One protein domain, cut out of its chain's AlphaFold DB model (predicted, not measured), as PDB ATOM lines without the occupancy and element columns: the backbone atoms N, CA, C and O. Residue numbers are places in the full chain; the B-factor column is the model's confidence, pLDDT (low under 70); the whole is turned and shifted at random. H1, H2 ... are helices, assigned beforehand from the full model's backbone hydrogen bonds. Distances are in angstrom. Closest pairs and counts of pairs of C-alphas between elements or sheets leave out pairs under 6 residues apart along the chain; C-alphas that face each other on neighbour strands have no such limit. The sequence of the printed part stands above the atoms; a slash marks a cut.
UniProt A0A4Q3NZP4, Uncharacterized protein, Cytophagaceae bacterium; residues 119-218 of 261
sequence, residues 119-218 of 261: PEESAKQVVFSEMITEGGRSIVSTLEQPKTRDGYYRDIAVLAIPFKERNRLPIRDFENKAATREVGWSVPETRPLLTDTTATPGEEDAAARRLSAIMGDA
ATOM      1  N   PRO A 119     185.261 174.356 225.809       93.38
ATOM      2  CA  PRO A 119     184.766 173.169 225.108       93.38
ATOM      3  C   PRO A 119     185.306 171.854 225.698       93.38
ATOM      4  O   PRO A 119     184.548 170.886 225.835       93.38
ATOM      5  N   GLU A 120     186.564 171.844 226.141       93.00
ATOM      6  CA  GLU A 120     187.278 170.766 226.836       93.00
ATOM      7  C   GLU A 120     186.624 170.362 228.166       93.00
ATOM      8  O   GLU A 120     186.601 169.174 228.499       93.00
ATOM      9  N   GLU A 121     186.020 171.300 228.894       94.00
ATOM     10  CA  GLU A 121     185.382 171.086 230.207       94.00
ATOM     11  C   GLU A 121     183.866 170.846 230.116       94.00
ATOM     12  O   GLU A 121     183.253 170.345 231.057       94.00
ATOM     13  N   SER A 122     183.252 171.154 228.970       92.81
ATOM     14  CA  SER A 122     181.808 170.986 228.743       92.81
ATOM     15  C   SER A 122     181.322 169.516 228.742       92.81
ATOM     16  O   SER A 122     182.107 168.567 228.739       92.81
ATOM     17  N   ALA A 123     180.007 169.277 228.705       91.19
ATOM     18  CA  ALA A 123     179.472 167.923 228.521       91.19
ATOM     19  C   ALA A 123     179.898 167.330 227.160       91.19
ATOM     20  O   ALA A 123     179.826 168.006 226.133       91.19
ATOM     21  N   LYS A 124     180.329 166.061 227.149       90.25
ATOM     22  CA  LYS A 124     180.860 165.379 225.956       90.25
ATOM     23  C   LYS A 124     179.848 164.417 225.344       90.25
ATOM     24  O   LYS A 124     179.079 163.776 226.053       90.25
ATOM     25  N   GLN A 125     179.914 164.286 224.025       90.12
ATOM     26  CA  GLN A 125     179.149 163.330 223.235       90.12
ATOM     27  C   GLN A 125     180.122 162.438 222.466       90.12
ATOM     28  O   GLN A 125     181.115 162.923 221.924       90.12
ATOM     29  N   VAL A 126     179.836 161.137 222.420       91.31
ATOM     30  CA  VAL A 126     180.584 160.211 221.567       91.31
ATOM     31  C   VAL A 126     180.093 160.383 220.135       91.31
ATOM     32  O   VAL A 126     178.903 160.250 219.858       91.31
ATOM     33  N   VAL A 127     181.023 160.677 219.233       91.69
ATOM     34  CA  VAL A 127     180.785 160.831 217.796       91.69
ATOM     35  C   VAL A 127     181.683 159.864 217.037       91.69
ATOM     36  O   VAL A 127     182.732 159.463 217.539       91.69
ATOM     37  N   PHE A 128     181.276 159.474 215.834       92.56
ATOM     38  CA  PHE A 128     182.040 158.547 215.009       92.56
ATOM     39  C   PHE A 128     181.884 158.865 213.520       92.56
ATOM     40  O   PHE A 128     180.955 159.560 213.104       92.56
ATOM     41  N   SER A 129     182.820 158.344 212.741       93.62
ATOM     42  CA  SER A 129     182.797 158.249 211.286       93.62
ATOM     43  C   SER A 129     183.108 156.798 210.921       93.62
ATOM     44  O   SER A 129     183.684 156.054 211.720       93.62
ATOM     45  N   GLU A 130     182.683 156.362 209.741       92.38
ATOM     46  CA  GLU A 130     182.880 154.987 209.282       92.38
ATOM     47  C   GLU A 130     183.547 154.990 207.903       92.38
ATOM     48  O   GLU A 130     183.225 155.803 207.040       92.38
ATOM     49  N   MET A 131     184.462 154.045 207.685       91.50
ATOM     50  CA  MET A 131     185.053 153.752 206.380       91.50
ATOM     51  C   MET A 131     185.037 152.238 206.168       91.50
ATOM     52  O   MET A 131     185.466 151.480 207.037       91.50
ATOM     53  N   ILE A 132     184.564 151.798 205.002       91.50
ATOM     54  CA  ILE A 132     184.610 150.391 204.589       91.50
ATOM     55  C   ILE A 132     185.815 150.204 203.666       91.50
ATOM     56  O   ILE A 132     186.039 151.008 202.763       91.50
ATOM     57  N   THR A 133     186.592 149.142 203.887       90.31
ATOM     58  CA  THR A 133     187.769 148.819 203.070       90.31
ATOM     59  C   THR A 133     187.959 147.311 202.900       90.31
ATOM     60  O   THR A 133     187.442 146.517 203.690       90.31
ATOM     61  N   GLU A 134     188.700 146.911 201.865       89.62
ATOM     62  CA  GLU A 134     189.066 145.516 201.616       89.62
ATOM     63  C   GLU A 134     190.178 145.058 202.573       89.62
ATOM     64  O   GLU A 134     191.201 145.723 202.739       89.62
ATOM     65  N   GLY A 135     189.998 143.885 203.187       86.19
ATOM     66  CA  GLY A 135     191.000 143.275 204.061       86.19
ATOM     67  C   GLY A 135     192.153 142.594 203.310       86.19
ATOM     68  O   GLY A 135     192.117 142.395 202.098       86.19
ATOM     69  N   GLY A 136     193.181 142.182 204.058       85.44
ATOM     70  CA  GLY A 136     194.301 141.384 203.533       85.44
ATOM     71  C   GLY A 136     195.426 142.187 202.873       85.44
ATOM     72  O   GLY A 136     196.340 141.595 202.302       85.44
ATOM     73  N   ARG A 137     195.385 143.523 202.953       86.56
ATOM     74  CA  ARG A 137     196.433 144.425 202.454       86.56
ATOM     75  C   ARG A 137     196.723 145.519 203.480       86.56
ATOM     76  O   ARG A 137     195.857 145.871 204.275       86.56
ATOM     77  N   SER A 138     197.936 146.070 203.443       85.56
ATOM     78  CA  SER A 138     198.245 147.302 204.172       85.56
ATOM     79  C   SER A 138     197.559 148.474 203.477       85.56
ATOM     80  O   SER A 138     197.693 148.630 202.264       85.56
ATOM     81  N   ILE A 139     196.853 149.301 204.242       85.19
ATOM     82  CA  ILE A 139     196.181 150.506 203.757       85.19
ATOM     83  C   ILE A 139     196.739 151.729 204.480       85.19
ATOM     84  O   ILE A 139     196.939 151.708 205.691       85.19
ATOM     85  N   VAL A 140     196.970 152.799 203.723       87.88
ATOM     86  CA  VAL A 140     197.229 154.139 204.253       87.88
ATOM     87  C   VAL A 140     196.097 155.018 203.748       87.88
ATOM     88  O   VAL A 140     195.954 155.212 202.543       87.88
ATOM     89  N   SER A 141     195.255 155.493 204.661       86.44
ATOM     90  CA  SER A 141     194.086 156.307 204.335       86.44
ATOM     91  C   SER A 141     193.875 157.369 205.404       86.44
ATOM     92  O   SER A 141     194.223 157.166 206.566       86.44
ATOM     93  N   THR A 142     193.300 158.498 205.001       89.00
ATOM     94  CA  THR A 142     192.833 159.530 205.930       89.00
ATOM     95  C   THR A 142     191.381 159.231 206.273       89.00
ATOM     96  O   THR A 142     190.542 159.146 205.377       89.00
ATOM     97  N   LEU A 143     191.088 159.042 207.559       91.00
ATOM     98  CA  LEU A 143     189.717 158.874 208.032       91.00
ATOM     99  C   LEU A 143     189.002 160.227 208.044       91.00
ATOM    100  O   LEU A 143     189.602 161.252 208.362       91.00
ATOM    101  N   GLU A 144     187.715 160.223 207.702       93.56
ATOM    102  CA  GLU A 144     186.880 161.413 207.847       93.56
ATOM    103  C   GLU A 144     186.756 161.768 209.331       93.56
ATOM    104  O   GLU A 144     186.510 160.897 210.167       93.56
ATOM    105  N   GLN A 145     186.904 163.045 209.671       92.19
ATOM    106  CA  GLN A 145     186.666 163.501 211.032       92.19
ATOM    107  C   GLN A 145     185.155 163.469 211.329       92.19
ATOM    108  O   GLN A 145     184.374 164.029 210.556       92.19
ATOM    109  N   PRO A 146     184.714 162.868 212.448       92.94
ATOM    110  CA  PRO A 146     183.319 162.938 212.869       92.94
ATOM    111  C   PRO A 146     182.834 164.384 213.035       92.94
ATOM    112  O   PRO A 146     183.624 165.295 213.285       92.94
ATOM    113  N   LYS A 147     181.514 164.597 212.976       89.31
ATOM    114  CA  LYS A 147     180.919 165.916 213.245       89.31
ATOM    115  C   LYS A 147     181.332 166.423 214.628       89.31
ATOM    116  O   LYS A 147     181.235 165.695 215.613       89.31
ATOM    117  N   THR A 148     181.738 167.685 214.694       90.31
ATOM    118  CA  THR A 148     182.171 168.345 215.927       90.31
ATOM    119  C   THR A 148     181.246 169.493 216.295       90.31
ATOM    120  O   THR A 148     180.520 170.032 215.456       90.31
ATOM    121  N   ARG A 149     181.282 169.878 217.572       87.44
ATOM    122  CA  ARG A 149     180.621 171.074 218.093       87.44
ATOM    123  C   ARG A 149     181.676 171.969 218.728       87.44
ATOM    124  O   ARG A 149     182.645 171.463 219.290       87.44
ATOM    125  N   ASP A 150     181.494 173.280 218.610       89.69
ATOM    126  CA  ASP A 150     182.322 174.287 219.288       89.69
ATOM    127  C   ASP A 150     183.833 174.145 219.011       89.69
ATOM    128  O   ASP A 150     184.666 174.487 219.842       89.69
ATOM    129  N   GLY A 151     184.194 173.604 217.838       90.56
ATOM    130  CA  GLY A 151     185.585 173.427 217.415       90.56
ATOM    131  C   GLY A 151     186.393 172.390 218.207       90.56
ATOM    132  O   GLY A 151     187.598 172.303 217.993       90.56
ATOM    133  N   TYR A 152     185.766 171.596 219.083       93.81
ATOM    134  CA  TYR A 152     186.460 170.631 219.939       93.81
ATOM    135  C   TYR A 152     186.262 169.183 219.486       93.81
ATOM    136  O   TYR A 152     185.139 168.731 219.236       93.81
ATOM    137  N   TYR A 153     187.366 168.438 219.415       94.56
ATOM    138  CA  TYR A 153     187.391 167.021 219.070       94.56
ATOM    139  C   TYR A 153     188.580 166.324 219.716       94.56
ATOM    140  O   TYR A 153     189.668 166.888 219.820       94.56
ATOM    141  N   ARG A 154     188.369 165.072 220.122       92.31
ATOM    142  CA  ARG A 154     189.430 164.208 220.621       92.31
ATOM    143  C   ARG A 154     189.148 162.768 220.224       92.31
ATOM    144  O   ARG A 154     188.084 162.242 220.550       92.31
ATOM    145  N   ASP A 155     190.127 162.139 219.585       92.25
ATOM    146  CA  ASP A 155     190.103 160.707 219.320       92.25
ATOM    147  C   ASP A 155     190.002 159.901 220.620       92.25
ATOM    148  O   ASP A 155     190.667 160.191 221.619       92.25
ATOM    149  N   ILE A 156     189.161 158.865 220.587       92.56
ATOM    150  CA  ILE A 156     189.041 157.872 221.662       92.56
ATOM    151  C   ILE A 156     189.698 156.568 221.212       92.56
ATOM    152  O   ILE A 156     190.569 156.041 221.899       92.56
ATOM    153  N   ALA A 157     189.274 156.049 220.058       90.62
ATOM    154  CA  ALA A 157     189.808 154.839 219.456       90.62
ATOM    155  C   ALA A 157     189.451 154.778 217.968       90.62
ATOM    156  O   ALA A 157     188.378 155.228 217.568       90.62
ATOM    157  N   VAL A 158     190.305 154.122 217.181       91.06
ATOM    158  CA  VAL A 158     189.955 153.629 215.845       91.06
ATOM    159  C   VAL A 158     189.797 152.117 215.939       91.06
ATOM    160  O   VAL A 158     190.698 151.412 216.399       91.06
ATOM    161  N   LEU A 159     188.634 151.610 215.535       90.62
ATOM    162  CA  LEU A 159     188.303 150.191 215.610       90.62
ATOM    163  C   LEU A 159     188.164 149.615 214.204       90.62
ATOM    164  O   LEU A 159     187.341 150.079 213.419       90.62
ATOM    165  N   ALA A 160     188.922 148.560 213.912       89.88
ATOM    166  CA  ALA A 160     188.668 147.727 212.745       89.88
ATOM    167  C   ALA A 160     187.734 146.578 213.126       89.88
ATOM    168  O   ALA A 160     188.041 145.758 214.000       89.88
ATOM    169  N   ILE A 161     186.587 146.536 212.449       89.94
ATOM    170  CA  ILE A 161     185.527 145.552 212.654       89.94
ATOM    171  C   ILE A 161     185.429 144.705 211.384       89.94
ATOM    172  O   ILE A 161     185.288 145.279 210.303       89.94
ATOM    173  N   PRO A 162     185.493 143.360 211.469       89.31
ATOM    174  CA  PRO A 162     185.233 142.511 210.315       89.31
ATOM    175  C   PRO A 162     183.868 142.845 209.716       89.31
ATOM    176  O   PRO A 162     182.849 142.757 210.401       89.31
ATOM    177  N   PHE A 163     183.856 143.246 208.447       87.81
ATOM    178  CA  PHE A 163     182.618 143.609 207.780       87.81
ATOM    179  C   PHE A 163     181.740 142.370 207.586       87.81
ATOM    180  O   PHE A 163     182.195 141.326 207.116       87.81
ATOM    181  N   LYS A 164     180.465 142.506 207.940       84.69
ATOM    182  CA  LYS A 164     179.412 141.522 207.709       84.69
ATOM    183  C   LYS A 164     178.225 142.274 207.128       84.69
ATOM    184  O   LYS A 164     177.865 143.333 207.642       84.69
ATOM    185  N   GLU A 165     177.631 141.748 206.061       82.62
ATOM    186  CA  GLU A 165     176.429 142.356 205.490       82.62
ATOM    187  C   GLU A 165     175.335 142.450 206.560       82.62
ATOM    188  O   GLU A 165     174.980 141.461 207.213       82.62
ATOM    189  N   ARG A 166     174.823 143.667 206.770       78.81
ATOM    190  CA  ARG A 166     173.807 143.953 207.785       78.81
ATOM    191  C   ARG A 166     172.445 143.465 207.289       78.81
ATOM    192  O   ARG A 166     171.671 144.239 206.743       78.81
ATOM    193  N   ASN A 167     172.138 142.188 207.503       78.00
ATOM    194  CA  ASN A 167     170.801 141.628 207.265       78.00
ATOM    195  C   ASN A 167     169.953 141.617 208.552       78.00
ATOM    196  O   ASN A 167     169.397 140.591 208.941       78.00
ATOM    197  N   ARG A 168     169.937 142.746 209.269       80.06
ATOM    198  CA  ARG A 168     169.232 142.911 210.548       80.06
ATOM    199  C   ARG A 168     168.622 144.300 210.670       80.06
ATOM    200  O   ARG A 168     169.063 145.232 209.999       80.06
ATOM    201  N   LEU A 169     167.618 144.430 211.531       84.25
ATOM    202  CA  LEU A 169     166.999 145.724 211.800       84.25
ATOM    203  C   LEU A 169     167.972 146.611 212.595       84.25
ATOM    204  O   LEU A 169     168.706 146.107 213.447       84.25
ATOM    205  N   PRO A 170     168.015 147.926 212.322       86.88
ATOM    206  CA  PRO A 170     168.789 148.842 213.146       86.88
ATOM    207  C   PRO A 170     168.187 148.928 214.552       86.88
ATOM    208  O   PRO A 170     166.984 148.736 214.735       86.88
ATOM    209  N   ILE A 171     169.021 149.300 215.527       89.44
ATOM    210  CA  ILE A 171     168.579 149.676 216.877       89.44
ATOM    211  C   ILE A 171     167.468 150.718 216.746       89.44
ATOM    212  O   ILE A 171     167.663 151.782 216.143       89.44
ATOM    213  N   ARG A 172     166.289 150.425 217.304       91.50
ATOM    214  CA  ARG A 172     165.150 151.336 217.207       91.50
ATOM    215  C   ARG A 172     165.462 152.623 217.953       91.50
ATOM    216  O   ARG A 172     165.821 152.572 219.127       91.50
ATOM    217  N   ASP A 173     165.234 153.757 217.298       90.00
ATOM    218  CA  ASP A 173     165.467 155.088 217.862       90.00
ATOM    219  C   ASP A 173     166.922 155.312 218.323       90.00
ATOM    220  O   ASP A 173     167.200 155.844 219.401       90.00
ATOM    221  N   PHE A 174     167.866 154.836 217.500       89.50
ATOM    222  CA  PHE A 174     169.297 154.900 217.787       89.50
ATOM    223  C   PHE A 174     169.772 156.315 218.128       89.50
ATOM    224  O   PHE A 174     170.517 156.468 219.085       89.50
ATOM    225  N   GLU A 175     169.317 157.349 217.413       88.94
ATOM    226  CA  GLU A 175     169.768 158.727 217.659       88.94
ATOM    227  C   GLU A 175     169.434 159.213 219.078       88.94
ATOM    228  O   GLU A 175     170.266 159.833 219.741       88.94
ATOM    229  N   ASN A 176     168.236 158.900 219.581       89.56
ATOM    230  CA  ASN A 176     167.841 159.270 220.938       89.56
ATOM    231  C   ASN A 176     168.548 158.394 221.985       89.56
ATOM    232  O   ASN A 176     169.006 158.906 223.005       89.56
ATOM    233  N   LYS A 177     168.697 157.085 221.726       88.94
ATOM    234  CA  LYS A 177     169.429 156.160 222.618       88.94
ATOM    235  C   LYS A 177     170.922 156.480 222.717       88.94
ATOM    236  O   LYS A 177     171.510 156.320 223.780       88.94
ATOM    237  N   ALA A 178     171.520 156.944 221.624       88.75
ATOM    238  CA  ALA A 178     172.907 157.395 221.556       88.75
ATOM    239  C   ALA A 178     173.086 158.841 222.053       88.75
ATOM    240  O   ALA A 178     174.205 159.350 222.051       88.75
ATOM    241  N   ALA A 179     171.998 159.508 222.462       86.69
ATOM    242  CA  ALA A 179     171.977 160.915 222.850       86.69
ATOM    243  C   ALA A 179     172.572 161.852 221.779       86.69
ATOM    244  O   ALA A 179     173.104 162.912 222.111       86.69
ATOM    245  N   THR A 180     172.482 161.479 220.496       86.50
ATOM    246  CA  THR A 180     172.890 162.319 219.356       86.50
ATOM    247  C   THR A 180     171.819 163.324 218.953       86.50
ATOM    248  O   THR A 180     172.071 164.220 218.148       86.50
ATOM    249  N   ARG A 181     170.628 163.192 219.537       85.62
ATOM    250  CA  ARG A 181     169.467 164.044 219.312       85.62
ATOM    251  C   ARG A 181     168.771 164.354 220.637       85.62
ATOM    252  O   ARG A 181     168.683 163.504 221.518       85.62
ATOM    253  N   GLU A 182     168.273 165.581 220.771       81.94
ATOM    254  CA  GLU A 182     167.455 165.984 221.916       81.94
ATOM    255  C   GLU A 182     166.047 165.369 221.809       81.94
ATOM    256  O   GLU A 182     165.369 165.511 220.789       81.94
ATOM    257  N   VAL A 183     165.608 164.694 222.875       80.88
ATOM    258  CA  VAL A 183     164.347 163.921 222.921       80.88
ATOM    259  C   VAL A 183     163.133 164.798 223.290       80.88
ATOM    260  O   VAL A 183     161.991 164.346 223.263       80.88
ATOM    261  N   GLY A 184     163.354 166.076 223.606       76.56
ATOM    262  CA  GLY A 184     162.320 167.059 223.931       76.56
ATOM    263  C   GLY A 184     162.667 167.900 225.161       76.56
ATOM    264  O   GLY A 184     163.754 167.787 225.717       76.56
ATOM    265  N   TRP A 185     161.721 168.745 225.581       74.88
ATOM    266  CA  TRP A 185     161.853 169.614 226.761       74.88
ATOM    267  C   TRP A 185     161.807 168.818 228.082       74.88
ATOM    268  O   TRP A 185     161.734 167.600 228.047       74.88
ATOM    269  N   SER A 186     161.805 169.485 229.244       72.62
ATOM    270  CA  SER A 186     162.101 168.944 230.593       72.62
ATOM    271  C   SER A 186     161.572 167.563 231.020       72.62
ATOM    272  O   SER A 186     162.117 167.024 231.979       72.62
ATOM    273  N   VAL A 187     160.553 166.979 230.383       79.62
ATOM    274  CA  VAL A 187     160.104 165.600 230.651       79.62
ATOM    275  C   VAL A 187     159.533 164.974 229.365       79.62
ATOM    276  O   VAL A 187     158.312 164.926 229.201       79.62
ATOM    277  N   PRO A 188     160.366 164.517 228.413       86.38
ATOM    278  CA  PRO A 188     159.845 163.827 227.245       86.38
ATOM    279  C   PRO A 188     159.411 162.402 227.619       86.38
ATOM    280  O   PRO A 188     159.908 161.805 228.576       86.38
ATOM    281  N   GLU A 189     158.477 161.833 226.855       86.81
ATOM    282  CA  GLU A 189     158.088 160.429 227.008       86.81
ATOM    283  C   GLU A 189     159.245 159.521 226.566       86.81
ATOM    284  O   GLU A 189     159.514 159.372 225.377       86.81
ATOM    285  N   THR A 190     159.942 158.920 227.531       90.31
ATOM    286  CA  THR A 190     161.164 158.134 227.291       90.31
ATOM    287  C   THR A 190     160.969 156.627 227.436       90.31
ATOM    288  O   THR A 190     161.888 155.874 227.114       90.31
ATOM    289  N   ARG A 191     159.784 156.131 227.836       90.50
ATOM    290  CA  ARG A 191     159.531 154.677 227.927       90.50
ATOM    291  C   ARG A 191     159.813 153.930 226.613       90.50
ATOM    292  O   ARG A 191     160.362 152.829 226.689       90.50
ATOM    293  N   PRO A 192     159.523 154.480 225.413       88.44
ATOM    294  CA  PRO A 192     159.868 153.814 224.155       88.44
ATOM    295  C   PRO A 192     161.375 153.583 223.954       88.44
ATOM    296  O   PRO A 192     161.747 152.651 223.237       88.44
ATOM    297  N   LEU A 193     162.236 154.373 224.609       89.81
ATOM    298  CA  LEU A 193     163.695 154.229 224.538       89.81
ATOM    299  C   LEU A 193     164.209 153.012 225.320       89.81
ATOM    300  O   LEU A 193     165.302 152.532 225.045       89.81
ATOM    301  N   LEU A 194     163.425 152.488 226.269       91.38
ATOM    302  CA  LEU A 194     163.817 151.353 227.114       91.38
ATOM    303  C   LEU A 194     163.653 149.993 226.427       91.38
ATOM    304  O   LEU A 194     164.040 148.969 226.983       91.38
ATOM    305  N   THR A 195     163.040 149.961 225.244       92.56
ATOM    306  CA  THR A 195     162.772 148.721 224.510       92.56
ATOM    307  C   THR A 195     163.359 148.778 223.107       92.56
ATOM    308  O   THR A 195     163.583 149.848 222.530       92.56
ATOM    309  N   ASP A 196     163.621 147.602 222.552       92.62
ATOM    310  CA  ASP A 196     164.105 147.430 221.189       92.62
ATOM    311  C   ASP A 196     163.425 146.239 220.517       92.62
ATOM    312  O   ASP A 196     162.632 145.530 221.144       92.62
ATOM    313  N   THR A 197     163.723 146.024 219.239       89.12
ATOM    314  CA  THR A 197     163.360 144.784 218.555       89.12
ATOM    315  C   THR A 197     164.079 143.601 219.196       89.12
ATOM    316  O   THR A 197     165.267 143.677 219.506       89.12
ATOM    317  N   THR A 198     163.362 142.496 219.402       90.06
ATOM    318  CA  THR A 198     163.947 141.266 219.946       90.06
ATOM    319  C   THR A 198     165.038 140.746 219.015       90.06
ATOM    320  O   THR A 198     164.778 140.529 217.834       90.06
ATOM    321  N   ALA A 199     166.236 140.521 219.558       86.25
ATOM    322  CA  ALA A 199     167.348 139.959 218.803       86.25
ATOM    323  C   ALA A 199     167.054 138.520 218.356       86.25
ATOM    324  O   ALA A 199     166.446 137.726 219.082       86.25
ATOM    325  N   THR A 200     167.541 138.171 217.174       87.25
ATOM    326  CA  THR A 200     167.503 136.814 216.629       87.25
ATOM    327  C   THR A 200     168.789 136.043 216.970       87.25
ATOM    328  O   THR A 200     169.860 136.640 217.123       87.25
ATOM    329  N   PRO A 201     168.742 134.707 217.132       86.19
ATOM    330  CA  PRO A 201     169.953 133.925 217.381       86.19
ATOM    331  C   PRO A 201     170.999 134.109 216.267       86.19
ATOM    332  O   PRO A 201     170.702 133.909 215.093       86.19
ATOM    333  N   GLY A 202     172.235 134.465 216.638       82.38
ATOM    334  CA  GLY A 202     173.327 134.731 215.686       82.38
ATOM    335  C   GLY A 202     173.372 136.164 215.132       82.38
ATOM    336  O   GLY A 202     174.219 136.469 214.283       82.38
ATOM    337  N   GLU A 203     172.497 137.047 215.618       86.00
ATOM    338  CA  GLU A 203     172.461 138.467 215.268       86.00
ATOM    339  C   GLU A 203     173.597 139.258 215.938       86.00
ATOM    340  O   GLU A 203     173.419 139.977 216.919       86.00
ATOM    341  N   GLU A 204     174.794 139.136 215.378       84.81
ATOM    342  CA  GLU A 204     175.976 139.910 215.760       84.81
ATOM    343  C   GLU A 204     176.724 140.417 214.519       84.81
ATOM    344  O   GLU A 204     176.803 139.707 213.508       84.81
ATOM    345  N   ASP A 205     177.294 141.625 214.613       82.38
ATOM    346  CA  ASP A 205     178.232 142.148 213.606       82.38
ATOM    347  C   ASP A 205     179.612 141.514 213.813       82.38
ATOM    348  O   ASP A 205     180.170 140.895 212.910       82.38
ATOM    349  N   ALA A 206     180.140 141.611 215.037       85.00
ATOM    350  CA  ALA A 206     181.396 140.995 215.432       85.00
ATOM    351  C   ALA A 206     181.434 140.739 216.943       85.00
ATOM    352  O   ALA A 206     180.957 141.541 217.743       85.00
ATOM    353  N   ALA A 207     182.085 139.648 217.345       84.81
ATOM    354  CA  ALA A 207     182.461 139.447 218.737       84.81
ATOM    355  C   ALA A 207     183.583 140.423 219.130       84.81
ATOM    356  O   ALA A 207     184.524 140.607 218.360       84.81
ATOM    357  N   ALA A 208     183.556 140.957 220.357       83.56
ATOM    358  CA  ALA A 208     184.563 141.909 220.849       83.56
ATOM    359  C   ALA A 208     186.017 141.420 220.668       83.56
ATOM    360  O   ALA A 208     186.894 142.188 220.301       83.56
ATOM    361  N   ARG A 209     186.257 140.108 220.817       84.56
ATOM    362  CA  ARG A 209     187.568 139.463 220.591       84.56
ATOM    363  C   ARG A 209     188.101 139.551 219.152       84.56
ATOM    364  O   ARG A 209     189.249 139.201 218.917       84.56
ATOM    365  N   ARG A 210     187.253 139.907 218.184       82.38
ATOM    366  CA  ARG A 210     187.612 140.080 216.766       82.38
ATOM    367  C   ARG A 210     187.838 141.545 216.393       82.38
ATOM    368  O   ARG A 210     188.174 141.816 215.245       82.38
ATOM    369  N   LEU A 211     187.634 142.467 217.331       84.12
ATOM    370  CA  LEU A 211     187.919 143.880 217.132       84.12
ATOM    371  C   LEU A 211     189.422 144.106 217.261       84.12
ATOM    372  O   LEU A 211     190.051 143.605 218.192       84.12
ATOM    373  N   SER A 212     189.985 144.878 216.337       81.62
ATOM    374  CA  SER A 212     191.360 145.363 216.453       81.62
ATOM    375  C   SER A 212     191.326 146.850 216.776       81.62
ATOM    376  O   SER A 212     190.782 147.636 215.999       81.62
ATOM    377  N   ALA A 213     191.885 147.235 217.925       80.25
ATOM    378  CA  ALA A 213     192.117 148.635 218.248       80.25
ATOM    379  C   ALA A 213     193.355 149.104 217.482       80.25
ATOM    380  O   ALA A 213     194.477 148.687 217.772       80.25
ATOM    381  N   ILE A 214     193.139 149.958 216.489       74.12
ATOM    382  CA  ILE A 214     194.198 150.618 215.741       74.12
ATOM    383  C   ILE A 214     194.445 151.932 216.476       74.12
ATOM    384  O   ILE A 214     193.986 152.985 216.053       74.12
ATOM    385  N   MET A 215     195.089 151.896 217.644       58.59
ATOM    386  CA  MET A 215     195.594 153.156 218.188       58.59
ATOM    387  C   MET A 215     196.694 153.619 217.239       58.59
ATOM    388  O   MET A 215     197.780 153.047 217.221       58.59
ATOM    389  N   GLY A 216     196.387 154.601 216.391       51.00
ATOM    390  CA  GLY A 216     197.439 155.376 215.757       51.00
ATOM    391  C   GLY A 216     198.249 156.046 216.859       51.00
ATOM    392  O   GLY A 216     197.695 156.383 217.908       51.00
ATOM    393  N   ASP A 217     199.539 156.263 216.625       43.72
ATOM    394  CA  ASP A 217     200.348 157.222 217.378       43.72
ATOM    395  C   ASP A 217     199.797 158.642 217.147       43.72
ATOM    396  O   ASP A 217     200.450 159.507 216.563       43.72
ATOM    397  N   ALA A 218     198.548 158.888 217.542       44.28
ATOM    398  CA  ALA A 218     197.955 160.201 217.563       44.28
ATOM    399  C   ALA A 218     198.691 160.955 218.667       44.28
ATOM    400  O   ALA A 218     198.325 160.904 219.844       44.28
TER     401      ALA A 218
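AT A GLANCE: This is residues 119 to 218 of the 261 residues of an uncharacterized protein of Cytophagaceae bacterium (UniProt A0A4Q3NZP4). There is little regular structure here: the printed part is a flat winding of long loops, with two very short helices, H1 and H2, in one wide loop. Residues 119 to 158 swing out to Arg 137 and back; residues 161 to 211 make the wide loop, closed at its base by a short antiparallel pairing of residues 159 to 160 with 212 to 213, and residues 184 to 189 stick out. The 100 printed residues include H1, then H2, and no named strand; the class is all helix, with 8 residues in named elements. The whole is loose, with a radius of gyration of the C-alphas of 17.0 A and spans of 50 by 42 by 19 A.

HOW THE PARTS SIT: From Pro 119, pass residues 119 to 173, which hold no named element, to H1, residues 174 to 177. H2, residues 191 to 194, is close to H1 but not clearly touching: their closest C-alphas, of Lys 177 and Leu 193, are 6.3 A apart. Both are too short for an O i to N i+4 pair; each has one O i to N i+3 pair, within range.

IN THESE COORDINATES: Find C-alpha 174 at (169.297, 154.900, 217.787); H1 runs 5.0 A from there. H2 runs 5.5 A to C-alpha 194 at (163.817, 151.353, 227.114).

THE WHOLE: The C-alphas farthest apart, of Arg 137 and Ser 186, are 50.7 A apart. The printed part has no cut; the link from H1 to H2 is long, with 13 residues. Look for pLDDT under 70 at residues 215 to 218.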